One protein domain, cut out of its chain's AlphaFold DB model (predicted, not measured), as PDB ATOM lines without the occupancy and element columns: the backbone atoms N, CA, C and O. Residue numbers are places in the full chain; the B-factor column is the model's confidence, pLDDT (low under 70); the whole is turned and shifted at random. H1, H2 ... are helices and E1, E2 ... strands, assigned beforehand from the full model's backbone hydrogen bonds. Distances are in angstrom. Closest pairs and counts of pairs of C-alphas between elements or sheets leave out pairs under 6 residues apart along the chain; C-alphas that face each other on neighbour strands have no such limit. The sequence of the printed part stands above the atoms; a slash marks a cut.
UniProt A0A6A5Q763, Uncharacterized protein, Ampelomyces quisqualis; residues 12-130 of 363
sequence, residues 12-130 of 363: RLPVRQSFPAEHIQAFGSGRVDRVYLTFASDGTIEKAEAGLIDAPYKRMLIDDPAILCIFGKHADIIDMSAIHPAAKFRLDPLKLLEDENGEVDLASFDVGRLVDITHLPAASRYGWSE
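This is residues 12 to 130 of the 363 residues of an uncharacterized protein of Ampelomyces quisqualis (UniProt A0A6A5Q763). One strongly twisted sheet of six strands makes the body, with the long hairpin E2 and E3 towards one edge, while three very short helices sit at its margins and long unnamed stretches run round it. The loop of residues 98 to 103 sticks out free. The printed part has 119 residues, with six named strands and three named helices in the order E1 H1 E2 E3 E4 H2 E5 H3 E6; the sheet is mixed, in the order E1 E2 E3 E4 E6 E5. The class is mixed, helices and strands, with 49 residues, under half, in named elements. The whole is compact, with a radius of gyration of the C-alphas of 14.6 A and spans of 38 by 37 by 25 A.

E1, residues 12 to 14, is an edge strand and the antiparallel neighbour of E2, residues 31 to 39, with N 13 and O 37 at 2.9 A. H1, residues 21 to 24, only grazes the sheet; its closest C-alpha to E5, residues 89 to 93, is that of His 23, 6.8 A from that of Phe 89. E2 bends by 52 degrees at residue 34. With E3, residues 45 to 53, and E4, residues 59 to 62, it forms a meander, each strand the antiparallel neighbour of the one before. E2 and E3 are a hairpin, with N 33 and O 51 at 2.8 A; E3 and E4 are another, with N 50 and O 60 at 3.0 A. H2, residues 65 to 68, only just stands at the sheet's level, at a height of 3.7 A. H3, residues 106 to 110, only grazes the sheet with residues 108 to 110. E6, residues 111 to 116, is parallel to E4 at 38 degrees, with N 114 and O 61 at 2.8 A, and antiparallel to the edge strand E5, with N 92 and O 113 at 2.9 A. H1 and H2 are too short for an O i to N i+4 pair; H3 has 0 of 1 within hydrogen-bond range, but 2 of 2 O i to N i+3 pairs.

E1 begins at C-alpha 12 (-7.350, -7.420, 43.471). E2 and E3 each measure 24.1 A from first to last C-alpha, E6 16.3 A, E5 13.1 A and E4 10.2 A. E6 ends at C-alpha 116 (15.655, -11.174, 47.790).

The C-alphas farthest apart, those of Pro 85 and Asn 101, are 43.7 A apart. The printed part has no cut. The links H2 to E5 and E5 to H3 are long. pLDDT is under 70 at residues 23 to 29, 95 to 109 and 122 to 130.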
ATOM      1  N   ARG A  12      -8.438  -7.010  44.366       88.25
ATOM      2  CA  ARG A  12      -7.350  -7.420  43.471       88.25
ATOM      3  C   ARG A  12      -7.218  -6.428  42.320       88.25
ATOM      4  O   ARG A  12      -8.143  -6.307  41.520       88.25
ATOM      5  N   LEU A  13      -6.076  -5.747  42.209       91.06
ATOM      6  CA  LEU A  13      -5.833  -4.750  41.158       91.06
ATOM      7  C   LEU A  13      -4.653  -5.141  40.261       91.06
ATOM      8  O   LEU A  13      -3.611  -5.549  40.774       91.06
ATOM      9  N   PRO A  14      -4.775  -5.007  38.928       92.38
ATOM     10  CA  PRO A  14      -3.656  -5.215  38.019       92.38
ATOM     11  C   PRO A  14      -2.688  -4.027  38.056       92.38
ATOM     12  O   PRO A  14      -3.108  -2.872  37.962       92.38
ATOM     13  N   VAL A  15      -1.390  -4.315  38.101       91.56
ATOM     14  CA  VAL A  15      -0.337  -3.312  37.940       91.56
ATOM     15  C   VAL A  15      -0.229  -2.927  36.469       91.56
ATOM     16  O   VAL A  15      -0.201  -3.786  35.583       91.56
ATOM     17  N   ARG A  16      -0.186  -1.621  36.189       87.38
ATOM     18  CA  ARG A  16      -0.129  -1.113  34.806       87.38
ATOM     19  C   ARG A  16       1.243  -1.295  34.162       87.38
ATOM     20  O   ARG A  16       1.323  -1.532  32.959       87.38
ATOM     21  N   GLN A  17       2.300  -1.170  34.955       87.06
ATOM     22  CA  GLN A  17       3.681  -1.259  34.499       87.06
ATOM     23  C   GLN A  17       4.157  -2.717  34.421       87.06
ATOM     24  O   GLN A  17       3.815  -3.547  35.261       87.06
ATOM     25  N   SER A  18       4.970  -3.027  33.409       85.81
ATOM     26  CA  SER A  18       5.629  -4.329  33.282       85.81
ATOM     27  C   SER A  18       6.766  -4.473  34.292       85.81
ATOM     28  O   SER A  18       7.539  -3.533  34.488       85.81
ATOM     29  N   PHE A  19       6.927  -5.669  34.859       84.69
ATOM     30  CA  PHE A  19       8.049  -5.957  35.747       84.69
ATOM     31  C   PHE A  19       9.387  -5.874  34.978       84.69
ATOM     32  O   PHE A  19       9.507  -6.459  33.896       84.69
ATOM     33  N   PRO A  20      10.401  -5.150  35.484       81.69
ATOM     34  CA  PRO A  20      11.630  -4.908  34.735       81.69
ATOM     35  C   PRO A  20      12.478  -6.174  34.552       81.69
ATOM     36  O   PRO A  20      12.916  -6.809  35.511       81.69
ATOM     37  N   ALA A  21      12.775  -6.498  33.289       74.25
ATOM     38  CA  ALA A  21      13.474  -7.724  32.897       74.25
ATOM     39  C   ALA A  21      14.935  -7.818  33.368       74.25
ATOM     40  O   ALA A  21      15.508  -8.903  33.443       74.25
ATOM     41  N   GLU A  22      15.559  -6.703  33.728       74.12
ATOM     42  CA  GLU A  22      16.953  -6.685  34.186       74.12
ATOM     43  C   GLU A  22      17.136  -7.420  35.519       74.12
ATOM     44  O   GLU A  22      18.149  -8.086  35.740       74.12
ATOM     45  N   HIS A  23      16.106  -7.387  36.366       69.88
ATOM     46  CA  HIS A  23      16.082  -8.084  37.649       69.88
ATOM     47  C   HIS A  23      15.609  -9.542  37.517       69.88
ATOM     48  O   HIS A  23      15.597 -10.276  38.505       69.88
ATOM     49  N   ILE A  24      15.292  -9.982  36.287       64.62
ATOM     50  CA  ILE A  24      14.775 -11.317  35.966       64.62
ATOM     51  C   ILE A  24      15.895 -12.366  35.732       64.62
ATOM     52  O   ILE A  24      15.653 -13.551  35.508       64.62
ATOM     53  N   GLN A  25      17.172 -11.994  35.852       57.75
ATOM     54  CA  GLN A  25      18.300 -12.871  35.483       57.75
ATOM     55  C   GLN A  25      18.412 -14.204  36.257       57.75
ATOM     56  O   GLN A  25      19.173 -15.077  35.838       57.75
ATOM     57  N   ALA A  26      17.674 -14.394  37.351       55.78
ATOM     58  CA  ALA A  26      17.634 -15.654  38.094       55.78
ATOM     59  C   ALA A  26      16.417 -16.547  37.784       55.78
ATOM     60  O   ALA A  26      16.348 -17.653  38.312       55.78
ATOM     61  N   PHE A  27      15.484 -16.115  36.926       61.25
ATOM     62  CA  PHE A  27      14.285 -16.889  36.562       61.25
ATOM     63  C   PHE A  27      14.529 -17.935  35.459       61.25
ATOM     64  O   PHE A  27      13.583 -18.499  34.923       61.25
ATOM     65  N   GLY A  28      15.786 -18.201  35.083       56.12
ATOM     66  CA  GLY A  28      16.098 -19.288  34.149       56.12
ATOM     67  C   GLY A  28      15.583 -19.078  32.721       56.12
ATOM     68  O   GLY A  28      15.272 -20.066  32.072       56.12
ATOM     69  N   SER A  29      15.560 -17.825  32.236       63.53
ATOM     70  CA  SER A  29      15.129 -17.350  30.897       63.53
ATOM     71  C   SER A  29      13.664 -16.922  30.713       63.53
ATOM     72  O   SER A  29      13.341 -16.378  29.658       63.53
ATOM     73  N   GLY A  30      12.826 -17.032  31.746       73.44
ATOM     74  CA  GLY A  30      11.419 -16.632  31.663       73.44
ATOM     75  C   GLY A  30      11.144 -15.124  31.710       73.44
ATOM     76  O   GLY A  30      12.028 -14.309  31.982       73.44
ATOM     77  N   ARG A  31       9.886 -14.747  31.462       84.50
ATOM     78  CA  ARG A  31       9.350 -13.379  31.566       84.50
ATOM     79  C   ARG A  31       8.202 -13.329  32.570       84.50
ATOM     80  O   ARG A  31       7.472 -14.302  32.732       84.50
ATOM     81  N   VAL A  32       8.040 -12.180  33.217       88.25
ATOM     82  CA  VAL A  32       6.930 -11.912  34.139       88.25
ATOM     83  C   VAL A  32       5.772 -11.312  33.343       88.25
ATOM     84  O   VAL A  32       5.945 -10.296  32.668       88.25
ATOM     85  N   ASP A  33       4.616 -11.965  33.402       89.56
ATOM     86  CA  ASP A  33       3.354 -11.465  32.859       89.56
ATOM     87  C   ASP A  33       2.766 -10.374  33.782       89.56
ATOM     88  O   ASP A  33       3.420  -9.881  34.705       89.56
ATOM     89  N   ARG A  34       1.524  -9.951  33.548       89.88
ATOM     90  CA  ARG A  34       0.850  -8.932  34.351       89.88
ATOM     91  C   ARG A  34       0.832  -9.297  35.842       89.88
ATOM     92  O   ARG A  34       0.394 -10.377  36.239       89.88
ATOM     93  N   VAL A  35       1.272  -8.342  36.663       92.00
ATOM     94  CA  VAL A  35       1.263  -8.437  38.127       92.00
ATOM     95  C   VAL A  35      -0.102  -7.996  38.654       92.00
ATOM     96  O   VAL A  35      -0.675  -7.019  38.176       92.00
ATOM     97  N   TYR A  36      -0.613  -8.694  39.659       93.94
ATOM     98  CA  TYR A  36      -1.840  -8.378  40.376       93.94
ATOM     99  C   TYR A  36      -1.531  -8.205  41.857       93.94
ATOM    100  O   TYR A  36      -0.943  -9.098  42.458       93.94
ATOM    101  N   LEU A  37      -1.963  -7.098  42.450       93.19
ATOM    102  CA  LEU A  37      -1.829  -6.828  43.878       93.19
ATOM    103  C   LEU A  37      -3.114  -7.209  44.603       93.19
ATOM    104  O   LEU A  37      -4.205  -6.932  44.104       93.19
ATOM    105  N   THR A  38      -2.983  -7.809  45.779       92.31
ATOM    106  CA  THR A  38      -4.071  -8.008  46.737       92.31
ATOM    107  C   THR A  38      -3.876  -7.042  47.894       92.31
ATOM    108  O   THR A  38      -2.793  -6.987  48.480       92.31
ATOM    109  N   PHE A  39      -4.920  -6.278  48.199       90.12
ATOM    110  CA  PHE A  39      -4.918  -5.304  49.284       90.12
ATOM    111  C   PHE A  39      -5.674  -5.838  50.495       90.12
ATOM    112  O   PHE A  39      -6.745  -6.432  50.343       90.12
ATOM    113  N   ALA A  40      -5.136  -5.561  51.677       88.62
ATOM    114  CA  ALA A  40      -5.840  -5.720  52.936       88.62
ATOM    115  C   ALA A  40      -6.886  -4.603  53.124       88.62
ATOM    116  O   ALA A  40      -6.950  -3.627  52.369       88.62
ATOM    117  N   SER A  41      -7.724  -4.737  54.152       86.44
ATOM    118  CA  SER A  41      -8.808  -3.787  54.454       86.44
ATOM    119  C   SER A  41      -8.320  -2.382  54.821       86.44
ATOM    120  O   SER A  41      -9.064  -1.417  54.661       86.44
ATOM    121  N   ASP A  42      -7.080  -2.256  55.285       87.25
ATOM    122  CA  ASP A  42      -6.411  -0.990  55.591       87.25
ATOM    123  C   ASP A  42      -5.772  -0.324  54.355       87.25
ATOM    124  O   ASP A  42      -5.194   0.759  54.456       87.25
ATOM    125  N   GLY A  43      -5.881  -0.953  53.179       85.38
ATOM    126  CA  GLY A  43      -5.273  -0.487  51.936       85.38
ATOM    127  C   GLY A  43      -3.777  -0.788  51.825       85.38
ATOM    128  O   GLY A  43      -3.135  -0.299  50.894       85.38
ATOM    129  N   THR A  44      -3.204  -1.578  52.739       89.19
ATOM    130  CA  THR A  44      -1.839  -2.093  52.588       89.19
ATOM    131  C   THR A  44      -1.806  -3.231  51.574       89.19
ATOM    132  O   THR A  44      -2.785  -3.949  51.373       89.19
ATOM    133  N   ILE A  45      -0.677  -3.371  50.881       91.62
ATOM    134  CA  ILE A  45      -0.478  -4.459  49.924       91.62
ATOM    135  C   ILE A  45      -0.088  -5.698  50.726       91.62
ATOM    136  O   ILE A  45       0.967  -5.715  51.356       91.62
ATOM    137  N   GLU A  46      -0.931  -6.723  50.691       91.44
ATOM    138  CA  GLU A  46      -0.700  -7.985  51.400       91.44
ATOM    139  C   GLU A  46       0.179  -8.926  50.569       91.44
ATOM    140  O   GLU A  46       1.090  -9.569  51.085       91.44
ATOM    141  N   LYS A  47      -0.082  -8.993  49.259       92.44
ATOM    142  CA  LYS A  47       0.678  -9.823  48.320       92.44
ATOM    143  C   LYS A  47       0.573  -9.325  46.886       92.44
ATOM    144  O   LYS A  47      -0.377  -8.633  46.516       92.44
ATOM    145  N   ALA A  48       1.518  -9.747  46.058       93.12
ATOM    146  CA  ALA A  48       1.482  -9.600  44.613       93.12
ATOM    147  C   ALA A  48       1.645 -10.959  43.927       93.12
ATOM    148  O   ALA A  48       2.430 -11.801  44.355       93.12
ATOM    149  N   GLU A  49       0.921 -11.172  42.836       93.12
ATOM    150  CA  GLU A  49       0.956 -12.407  42.059       93.12
ATOM    151  C   GLU A  49       1.129 -12.091  40.577       93.12
ATOM    152  O   GLU A  49       0.472 -11.191  40.057       93.12
ATOM    153  N   ALA A  50       1.953 -12.855  39.870       92.12
ATOM    154  CA  ALA A  50       2.122 -12.701  38.427       92.12
ATOM    155  C   ALA A  50       2.201 -14.057  37.728       92.12
ATOM    156  O   ALA A  50       2.685 -15.032  38.304       92.12
ATOM    157  N   GLY A  51       1.734 -14.114  36.483       90.31
ATOM    158  CA  GLY A  51       2.042 -15.234  35.597       90.31
ATOM    159  C   GLY A  51       3.515 -15.206  35.195       90.31
ATOM    160  O   GLY A  51       4.134 -14.141  35.136       90.31
ATOM    161  N   LEU A  52       4.082 -16.373  34.926       88.56
ATOM    162  CA  LEU A  52       5.425 -16.512  34.387       88.56
ATOM    163  C   LEU A  52       5.358 -17.267  33.060       88.56
ATOM    164  O   LEU A  52       4.666 -18.276  32.942       88.56
ATOM    165  N   ILE A  53       6.080 -16.762  32.064       86.19
ATOM    166  CA  ILE A  53       6.144 -17.313  30.706       86.19
ATOM    167  C   ILE A  53       7.565 -17.828  30.485       86.19
ATOM    168  O   ILE A  53       8.515 -17.122  30.821       86.19
ATOM    169  N   ASP A  54       7.717 -19.037  29.938       81.19
ATOM    170  CA  ASP A  54       9.017 -19.683  29.675       81.19
ATOM    171  C   ASP A  54       9.928 -19.789  30.920       81.19
ATOM    172  O   ASP A  54      11.153 -19.699  30.840       81.19
ATOM    173  N   ALA A  55       9.322 -19.949  32.099       82.44
ATOM    174  CA  ALA A  55       9.999 -20.057  33.390       82.44
ATOM    175  C   ALA A  55       9.792 -21.455  34.007       82.44
ATOM    176  O   ALA A  55       8.834 -22.142  33.654       82.44
ATOM    177  N   PRO A  56      10.635 -21.877  34.970       78.38
ATOM    178  CA  PRO A  56      10.458 -23.154  35.668       78.38
ATOM    179  C   PRO A  56       9.179 -23.234  36.520       78.38
ATOM    180  O   PRO A  56       8.748 -24.332  36.850       78.38
ATOM    181  N   TYR A  57       8.580 -22.092  36.865       83.94
ATOM    182  CA  TYR A  57       7.307 -21.986  37.583       83.94
ATOM    183  C   TYR A  57       6.281 -21.304  36.678       83.94
ATOM    184  O   TYR A  57       6.657 -20.448  35.880       83.94
ATOM    185  N   LYS A  58       4.989 -21.619  36.824       87.50
ATOM    186  CA  LYS A  58       3.907 -20.958  36.067       87.50
ATOM    187  C   LYS A  58       3.485 -19.634  36.690       87.50
ATOM    188  O   LYS A  58       2.952 -18.764  36.001       87.50
ATOM    189  N   ARG A  59       3.670 -19.480  38.002       88.50
ATOM    190  CA  ARG A  59       3.253 -18.297  38.760       88.50
ATOM    191  C   ARG A  59       4.340 -17.842  39.720       88.50
ATOM    192  O   ARG A  59       5.087 -18.648  40.265       88.50
ATOM    193  N   MET A  60       4.381 -16.539  39.948       90.06
ATOM    194  CA  MET A  60       5.208 -15.882  40.949       90.06
ATOM    195  C   MET A  60       4.323 -15.327  42.060       90.06
ATOM    196  O   MET A  60       3.328 -14.662  41.769       90.06
ATOM    197  N   LEU A  61       4.718 -15.555  43.309       91.81
ATOM    198  CA  LEU A  61       4.146 -14.933  44.499       91.81
ATOM    199  C   LEU A  61       5.180 -14.003  45.140       91.81
ATOM    200  O   LEU A  61       6.333 -14.388  45.328       91.81
ATOM    201  N   ILE A  62       4.759 -12.800  45.505       92.56
ATOM    202  CA  ILE A  62       5.532 -11.837  46.288       92.56
ATOM    203  C   ILE A  62       4.714 -11.519  47.534       92.56
ATOM    204  O   ILE A  62       3.606 -11.002  47.440       92.56
ATOM    205  N   ASP A  63       5.259 -11.833  48.693       92.31
ATOM    206  CA  ASP A  63       4.655 -11.627  50.015       92.31
ATOM    207  C   ASP A  63       5.662 -11.001  51.002       92.31
ATOM    208  O   ASP A  63       5.334 -10.728  52.152       92.31
ATOM    209  N   ASP A  64       6.907 -10.781  50.565       90.44
ATOM    210  CA  ASP A  64       7.931 -10.116  51.359       90.44
ATOM    211  C   ASP A  64       7.657  -8.601  51.374       90.44
ATOM    212  O   ASP A  64       7.719  -7.966  50.311       90.44
ATOM    213  N   PRO A  65       7.394  -7.986  52.543       89.50
ATOM    214  CA  PRO A  65       7.098  -6.560  52.637       89.50
ATOM    215  C   PRO A  65       8.238  -5.673  52.117       89.50
ATOM    216  O   PRO A  65       7.977  -4.578  51.616       89.50
ATOM    217  N   ALA A  66       9.492  -6.136  52.186       89.31
ATOM    218  CA  ALA A  66      10.640  -5.400  51.663       89.31
ATOM    219  C   ALA A  66      10.669  -5.363  50.129       89.31
ATOM    220  O   ALA A  66      11.270  -4.461  49.557       89.31
ATOM    221  N   ILE A  67      10.022  -6.321  49.463       90.88
ATOM    222  CA  ILE A  67       9.874  -6.334  48.005       90.88
ATOM    223  C   ILE A  67       8.568  -5.651  47.611       90.88
ATOM    224  O   ILE A  67       8.545  -4.899  46.646       90.88
ATOM    225  N   LEU A  68       7.484  -5.862  48.364       93.06
ATOM    226  CA  LEU A  68       6.183  -5.251  48.083       93.06
ATOM    227  C   LEU A  68       6.226  -3.716  48.083       93.06
ATOM    228  O   LEU A  68       5.395  -3.089  47.429       93.06
ATOM    229  N   CYS A  69       7.214  -3.105  48.744       91.38
ATOM    230  CA  CYS A  69       7.409  -1.656  48.741       91.38
ATOM    231  C   CYS A  69       7.738  -1.062  47.359       91.38
ATOM    232  O   CYS A  69       7.583   0.146  47.185       91.38
ATOM    233  N   ILE A  70       8.150  -1.879  46.375       91.44
ATOM    234  CA  ILE A  70       8.371  -1.409  44.997       91.44
ATOM    235  C   ILE A  70       7.061  -1.016  44.314       91.44
ATOM    236  O   ILE A  70       7.079  -0.307  43.314       91.44
ATOM    237  N   PHE A  71       5.918  -1.502  44.798       93.12
ATOM    238  CA  PHE A  71       4.631  -1.201  44.196       93.12
ATOM    239  C   PHE A  71       4.051   0.080  44.792       93.12
ATOM    240  O   PHE A  71       3.941   0.237  46.009       93.12
ATOM    241  N   GLY A  72       3.622   0.990  43.918       87.69
ATOM    242  CA  GLY A  72       2.848   2.156  44.325       87.69
ATOM    243  C   GLY A  72       1.558   1.741  45.041       87.69
ATOM    244  O   GLY A  72       0.949   0.717  44.721       87.69
ATOM    245  N   LYS A  73       1.097   2.570  45.986       85.12
ATOM    246  CA  LYS A  73      -0.114   2.317  46.798       85.12
ATOM    247  C   LYS A  73      -1.383   2.082  45.968       85.12
ATOM    248  O   LYS A  73      -2.361   1.560  46.488       85.12
ATOM    249  N   HIS A  74      -1.374   2.469  44.693       82.19
ATOM    250  CA  HIS A  74      -2.507   2.346  43.777       82.19
ATOM    251  C   HIS A  74      -2.255   1.375  42.614       82.19
ATOM    252  O   HIS A  74      -3.001   1.403  41.637       82.19
ATOM    253  N   ALA A  75      -1.228   0.518  42.699       85.62
ATOM    254  CA  ALA A  75      -0.826  -0.394  41.618       85.62
ATOM    255  C   ALA A  75      -0.465   0.326  40.296       85.62
ATOM    256  O   ALA A  75      -0.565  -0.229  39.200       85.62
ATOM    257  N   ASP A  76      -0.072   1.590  40.381       85.31
ATOM    258  CA  ASP A  76       0.207   2.462  39.248       85.31
ATOM    259  C   ASP A  76       1.657   2.353  38.767       85.31
ATOM    260  O   ASP A  76       1.897   2.371  37.558       85.31
ATOM    261  N   ILE A  77       2.599   2.198  39.701       88.44
ATOM    262  CA  ILE A  77       4.044   2.253  39.443       88.44
ATOM    263  C   ILE A  77       4.756   1.050  40.077       88.44
ATOM    264  O   ILE A  77       4.368   0.571  41.145       88.44
ATOM    265  N   ILE A  78       5.812   0.583  39.409       90.00
ATOM    266  CA  ILE A  78       6.847  -0.299  39.955       90.00
ATOM    267  C   ILE A  78       8.136   0.521  40.070       90.00
ATOM    268  O   ILE A  78       8.810   0.780  39.070       90.00
ATOM    269  N   ASP A  79       8.477   0.928  41.288       90.38
ATOM    270  CA  ASP A  79       9.682   1.678  41.616       90.38
ATOM    271  C   ASP A  79      10.761   0.758  42.203       90.38
ATOM    272  O   ASP A  79      10.828   0.498  43.403       90.38
ATOM    273  N   MET A  80      11.659   0.284  41.337       85.62
ATOM    274  CA  MET A  80      12.806  -0.534  41.752       85.62
ATOM    275  C   MET A  80      13.870   0.260  42.521       85.62
ATOM    276  O   MET A  80      14.802  -0.342  43.047       85.62
ATOM    277  N   SER A  81      13.780   1.594  42.593       85.75
ATOM    278  CA  SER A  81      14.709   2.395  43.399       85.75
ATOM    279  C   SER A  81      14.403   2.328  44.898       85.75
ATOM    280  O   SER A  81      15.275   2.634  45.711       85.75
ATOM    281  N   ALA A  82      13.207   1.854  45.267       87.06
ATOM    282  CA  ALA A  82      12.810   1.609  46.653       87.06
ATOM    283  C   ALA A  82      13.626   0.487  47.329       87.06
ATOM    284  O   ALA A  82      13.644   0.374  48.555       87.06
ATOM    285  N   ILE A  83      14.325  -0.325  46.535       87.19
ATOM    286  CA  ILE A  83      15.168  -1.437  46.975       87.19
ATOM    287  C   ILE A  83      16.630  -1.210  46.566       87.19
ATOM    288  O   ILE A  83      16.980  -0.257  45.871       87.19
ATOM    289  N   HIS A  84      17.527  -2.099  47.002       82.12
ATOM    290  CA  HIS A  84      18.952  -1.982  46.693       82.12
ATOM    291  C   HIS A  84      19.197  -1.936  45.162       82.12
ATOM    292  O   HIS A  84      18.699  -2.801  44.444       82.12
ATOM    293  N   PRO A  85      20.034  -1.026  44.621       79.44
ATOM    294  CA  PRO A  85      20.207  -0.860  43.166       79.44
ATOM    295  C   PRO A  85      20.815  -2.087  42.469       79.44
ATOM    296  O   PRO A  85      20.681  -2.272  41.264       79.44
ATOM    297  N   ALA A  86      21.496  -2.944  43.229       78.88
ATOM    298  CA  ALA A  86      21.993  -4.239  42.764       78.88
ATOM    299  C   ALA A  86      21.148  -5.414  43.285       78.88
ATOM    300  O   ALA A  86      21.705  -6.489  43.530       78.88
ATOM    301  N   ALA A  87      19.850  -5.189  43.518       82.50
ATOM    302  CA  ALA A  87      18.940  -6.206  44.016       82.50
ATOM    303  C   ALA A  87      18.922  -7.418  43.085       82.50
ATOM    304  O   ALA A  87      18.801  -7.292  41.859       82.50
ATOM    305  N   LYS A  88      19.070  -8.598  43.682       82.50
ATOM    306  CA  LYS A  88      19.013  -9.878  42.984       82.50
ATOM    307  C   LYS A  88      17.915 -10.710  43.594       82.50
ATOM    308  O   LYS A  88      17.942 -10.963  44.793       82.50
ATOM    309  N   PHE A  89      17.026 -11.196  42.749       85.00
ATOM    310  CA  PHE A  89      15.942 -12.063  43.172       85.00
ATOM    311  C   PHE A  89      16.191 -13.500  42.760       85.00
ATOM    312  O   PHE A  89      17.026 -13.762  41.899       85.00
ATOM    313  N   ARG A  90      15.464 -14.421  43.382       84.88
ATOM    314  CA  ARG A  90      15.344 -15.826  42.991       84.88
ATOM    315  C   ARG A  90      13.906 -16.275  43.245       84.88
ATOM    316  O   ARG A  90      13.248 -15.710  44.115       84.88
ATOM    317  N   LEU A  91      13.438 -17.275  42.499       85.00
ATOM    318  CA  LEU A  91      12.237 -18.019  42.875       85.00
ATOM    319  C   LEU A  91      12.619 -19.198  43.747       85.00
ATOM    320  O   LEU A  91      13.366 -20.070  43.304       85.00
ATOM    321  N   ASP A  92      12.080 -19.211  44.957       81.56
ATOM    322  CA  ASP A  92      12.116 -20.379  45.819       81.56
ATOM    323  C   ASP A  92      10.801 -21.147  45.664       81.56
ATOM    324  O   ASP A  92       9.743 -20.523  45.551       81.56
ATOM    325  N   PRO A  93      10.834 -22.490  45.645       80.50
ATOM    326  CA  PRO A  93       9.606 -23.267  45.667       80.50
ATOM    327  C   PRO A  93       8.830 -22.906  46.934       80.50
ATOM    328  O   PRO A  93       9.404 -22.853  48.030       80.50
ATOM    329  N   LEU A  94       7.535 -22.630  46.789       78.69
ATOM    330  CA  LEU A  94       6.680 -22.481  47.956       78.69
ATOM    331  C   LEU A  94       6.663 -23.838  48.671       78.69
ATOM    332  O   LEU A  94       6.436 -24.865  48.032       78.69
ATOM    333  N   LYS A  95       6.986 -23.869  49.973       63.84
ATOM    334  CA  LYS A  95       6.918 -25.121  50.737       63.84
ATOM    335  C   LYS A  95       5.500 -25.659  50.604       63.84
ATOM    336  O   LYS A  95       4.561 -24.927  50.908       63.84
ATOM    337  N   LEU A  96       5.400 -26.906  50.151       57.38
ATOM    338  CA  LEU A  96       4.172 -27.689  50.130       57.38
ATOM    339  C   LEU A  96       3.558 -27.574  51.522       57.38
ATOM    340  O   LEU A  96       4.120 -28.082  52.493       57.38
ATOM    341  N   LEU A  97       2.480 -26.811  51.637       52.88
ATOM    342  CA  LEU A  97       1.628 -26.931  52.798       52.88
ATOM    343  C   LEU A  97       0.837 -28.205  52.534       52.88
ATOM    344  O   LEU A  97       0.120 -28.286  51.538       52.88
ATOM    345  N   GLU A  98       1.062 -29.216  53.369       51.81
ATOM    346  CA  GLU A  98       0.111 -30.313  53.501       51.81
ATOM    347  C   GLU A  98      -1.240 -29.657  53.794       51.81
ATOM    348  O   GLU A  98      -1.334 -28.795  54.677       51.81
ATOM    349  N   ASP A  99      -2.250 -29.963  52.983       56.22
ATOM    350  CA  ASP A  99      -3.591 -29.469  53.259       56.22
ATOM    351  C   ASP A  99      -4.091 -30.051  54.599       56.22
ATOM    352  O   ASP A  99      -3.455 -30.912  55.214       56.22
ATOM    353  N   GLU A 100      -5.246 -29.594  55.088       56.59
ATOM    354  CA  GLU A 100      -5.825 -30.113  56.341       56.59
ATOM    355  C   GLU A 100      -6.094 -31.639  56.300       56.59
ATOM    356  O   GLU A 100      -6.360 -32.241  57.340       56.59
ATOM    357  N   ASN A 101      -5.968 -32.273  55.126       58.97
ATOM    358  CA  ASN A 101      -6.136 -33.703  54.886       58.97
ATOM    359  C   ASN A 101      -4.802 -34.462  54.705       58.97
ATOM    360  O   ASN A 101      -4.824 -35.683  54.536       58.97
ATOM    361  N   GLY A 102      -3.649 -33.783  54.758       52.88
ATOM    362  CA  GLY A 102      -2.328 -34.383  54.543       52.88
ATOM    363  C   GLY A 102      -1.993 -34.691  53.078       52.88
ATOM    364  O   GLY A 102      -1.020 -35.396  52.807       52.88
ATOM    365  N   GLU A 103      -2.786 -34.198  52.126       50.31
ATOM    366  CA  GLU A 103      -2.532 -34.321  50.698       50.31
ATOM    367  C   GLU A 103      -1.616 -33.176  50.232       50.31
ATOM    368  O   GLU A 103      -1.771 -32.003  50.582       50.31
ATOM    369  N   VAL A 104      -0.593 -33.534  49.458       52.66
ATOM    370  CA  VAL A 104       0.362 -32.570  48.911       52.66
ATOM    371  C   VAL A 104      -0.309 -31.849  47.746       52.66
ATOM    372  O   VAL A 104      -0.512 -32.454  46.693       52.66
ATOM    373  N   ASP A 105      -0.617 -30.557  47.902       58.09
ATOM    374  CA  ASP A 105      -1.167 -29.753  46.807       58.09
ATOM    375  C   ASP A 105      -0.135 -29.616  45.679       58.09
ATOM    376  O   ASP A 105       0.772 -28.774  45.710       58.09
ATOM    377  N   LEU A 106      -0.274 -30.462  44.658       52.84
ATOM    378  CA  LEU A 106       0.586 -30.475  43.480       52.84
ATOM    379  C   LEU A 106       0.534 -29.145  42.707       52.84
ATOM    380  O   LEU A 106       1.485 -28.836  41.987       52.84
ATOM    381  N   ALA A 107      -0.516 -28.328  42.877       56.78
ATOM    382  CA  ALA A 107      -0.599 -27.005  42.262       56.78
ATOM    383  C   ALA A 107       0.395 -26.004  42.877       56.78
ATOM    384  O   ALA A 107       0.770 -25.026  42.228       56.78
ATOM    385  N   SER A 108       0.882 -26.248  44.097       60.31
ATOM    386  CA  SER A 108       1.887 -25.391  44.736       60.31
ATOM    387  C   SER A 108       3.276 -25.501  44.086       60.31
ATOM    388  O   SER A 108       4.030 -24.528  44.111       60.31
ATOM    389  N   PHE A 109       3.589 -26.613  43.402       62.88
ATOM    390  CA  PHE A 109       4.827 -26.745  42.617       62.88
ATOM    391  C   PHE A 109       4.883 -25.781  41.427       62.88
ATOM    392  O   PHE A 109       5.972 -25.416  40.985       62.88
ATOM    393  N   ASP A 110       3.729 -25.330  40.931       79.56
ATOM    394  CA  ASP A 110       3.642 -24.361  39.839       79.56
ATOM    395  C   ASP A 110       3.897 -22.913  40.308       79.56
ATOM    396  O   ASP A 110       3.991 -22.006  39.472       79.56
ATOM    397  N   VAL A 111       4.014 -22.673  41.623       83.75
ATOM    398  CA  VAL A 111       4.164 -21.341  42.222       83.75
ATOM    399  C   VAL A 111       5.551 -21.170  42.847       83.75
ATOM    400  O   VAL A 111       5.921 -21.840  43.809       83.75
ATOM    401  N   GLY A 112       6.315 -20.206  42.334       87.06
ATOM    402  CA  GLY A 112       7.570 -19.763  42.934       87.06
ATOM    403  C   GLY A 112       7.367 -18.514  43.792       87.06
ATOM    404  O   GLY A 112       6.751 -17.545  43.349       87.06
ATOM    405  N   ARG A 113       7.932 -18.490  44.999       88.06
ATOM    406  CA  ARG A 113       8.008 -17.296  45.846       88.06
ATOM    407  C   ARG A 113       9.224 -16.457  45.469       88.06
ATOM    408  O   ARG A 113      10.335 -16.976  45.416       88.06
ATOM    409  N   LEU A 114       9.031 -15.164  45.236       88.19
ATOM    410  CA  LEU A 114      10.118 -14.231  44.967       88.19
ATOM    411  C   LEU A 114      10.851 -13.881  46.264       88.19
ATOM    412  O   LEU A 114      10.249 -13.357  47.196       88.19
ATOM    413  N   VAL A 115      12.154 -14.146  46.301       87.56
ATOM    414  CA  VAL A 115      13.002 -13.903  47.474       87.56
ATOM    415  C   VAL A 115      14.171 -13.004  47.091       87.56
ATOM    416  O   VAL A 115      14.831 -13.233  46.070       87.56
ATOM    417  N   ASP A 116      14.453 -11.996  47.918       87.12
ATOM    418  CA  ASP A 116      15.655 -11.174  47.790       87.12
ATOM    419  C   ASP A 116      16.890 -11.954  48.279       87.12
ATOM    420  O   ASP A 116      17.021 -12.333  49.442       87.12
ATOM    421  N   ILE A 117      17.831 -12.190  47.364       85.38
ATOM    422  CA  ILE A 117      19.088 -12.906  47.608       85.38
ATOM    423  C   ILE A 117      20.313 -11.985  47.521       85.38
ATOM    424  O   ILE A 117      21.456 -12.452  47.407       85.38
ATOM    425  N   THR A 118      20.108 -10.668  47.574       83.62
ATOM    426  CA  THR A 118      21.161  -9.649  47.452       83.62
ATOM    427  C   THR A 118      22.264  -9.854  48.482       83.62
ATOM    428  O   THR A 118      23.451  -9.830  48.140       83.62
ATOM    429  N   HIS A 119      21.893 -10.152  49.725       81.12
ATOM    430  CA  HIS A 119      22.841 -10.336  50.825       81.12
ATOM    431  C   HIS A 119      23.435 -11.747  50.906       81.12
ATOM    432  O   HIS A 119      24.401 -11.962  51.640       81.12
ATOM    433  N   LEU A 120      22.921 -12.704  50.128       80.31
ATOM    434  CA  LEU A 120      23.430 -14.070  50.167       80.31
ATOM    435  C   LEU A 120      24.818 -14.173  49.515       80.31
ATOM    436  O   LEU A 120      25.091 -13.508  48.506       80.31
ATOM    437  N   PRO A 121      25.710 -15.030  50.047       75.94
ATOM    438  CA  PRO A 121      27.006 -15.285  49.436       75.94
ATOM    439  C   PRO A 121      26.829 -15.866  48.030       75.94
ATOM    440  O   PRO A 121      25.883 -16.601  47.753       75.94
ATOM    441  N   ALA A 122      27.767 -15.571  47.126       69.12
ATOM    442  CA  ALA A 122      27.651 -15.924  45.707       69.12
ATOM    443  C   ALA A 122      27.396 -17.423  45.443       69.12
ATOM    444  O   ALA A 122      26.740 -17.754  44.461       69.12
ATOM    445  N   ALA A 123      27.873 -18.309  46.324       64.94
ATOM    446  CA  ALA A 123      27.631 -19.750  46.245       64.94
ATOM    447  C   ALA A 123      26.152 -20.133  46.453       64.94
ATOM    448  O   ALA A 123      25.681 -21.082  45.837       64.94
ATOM    449  N   SER A 124      25.408 -19.376  47.263       64.69
ATOM    450  CA  SER A 124      23.985 -19.612  47.549       64.69
ATOM    451  C   SER A 124      23.055 -18.972  46.517       64.69
ATOM    452  O   SER A 124      21.893 -19.350  46.426       64.69
ATOM    453  N   ARG A 125      23.564 -18.035  45.703       65.06
ATOM    454  CA  ARG A 125      22.778 -17.319  44.681       65.06
ATOM    455  C   ARG A 125      22.384 -18.181  43.476       65.06
ATOM    456  O   ARG A 125      21.465 -17.812  42.761       65.06
ATOM    457  N   TYR A 126      23.075 -19.300  43.239       57.44
ATOM    458  CA  TYR A 126      22.900 -20.137  42.040       57.44
ATOM    459  C   TYR A 126      22.603 -21.614  42.349       57.44
ATOM    460  O   TYR A 126      22.760 -22.467  41.479       57.44
ATOM    461  N   GLY A 127      22.195 -21.937  43.580       50.84
ATOM    462  CA  GLY A 127      21.825 -23.299  43.970       50.84
ATOM    463  C   GLY A 127      20.312 -23.494  44.009       50.84
ATOM    464  O   GLY A 127      19.633 -22.791  44.755       50.84
ATOM    465  N   TRP A 128      19.810 -24.471  43.253       46.38
ATOM    466  CA  TRP A 128      18.570 -25.180  43.573       46.38
ATOM    467  C   TRP A 128      18.936 -26.220  44.622       46.38
ATOM    468  O   TRP A 128      19.416 -27.299  44.284       46.38
ATOM    469  N   SER A 129      18.838 -25.893  45.902       41.78
ATOM    470  CA  SER A 129      18.926 -26.954  46.900       41.78
ATOM    471  C   SER A 129      18.273 -26.527  48.197       41.78
ATOM    472  O   SER A 129      18.711 -25.558  48.827       41.78
ATOM    473  N   GLU A 130      17.330 -27.350  48.638       42.81
ATOM    474  CA  GLU A 130      16.801 -27.430  50.002       42.81
ATOM    475  C   GLU A 130      17.905 -27.338  51.075       42.81
ATOM    476  O   GLU A 130      17.686 -26.814  52.164       42.81
TER     477      GLU A 130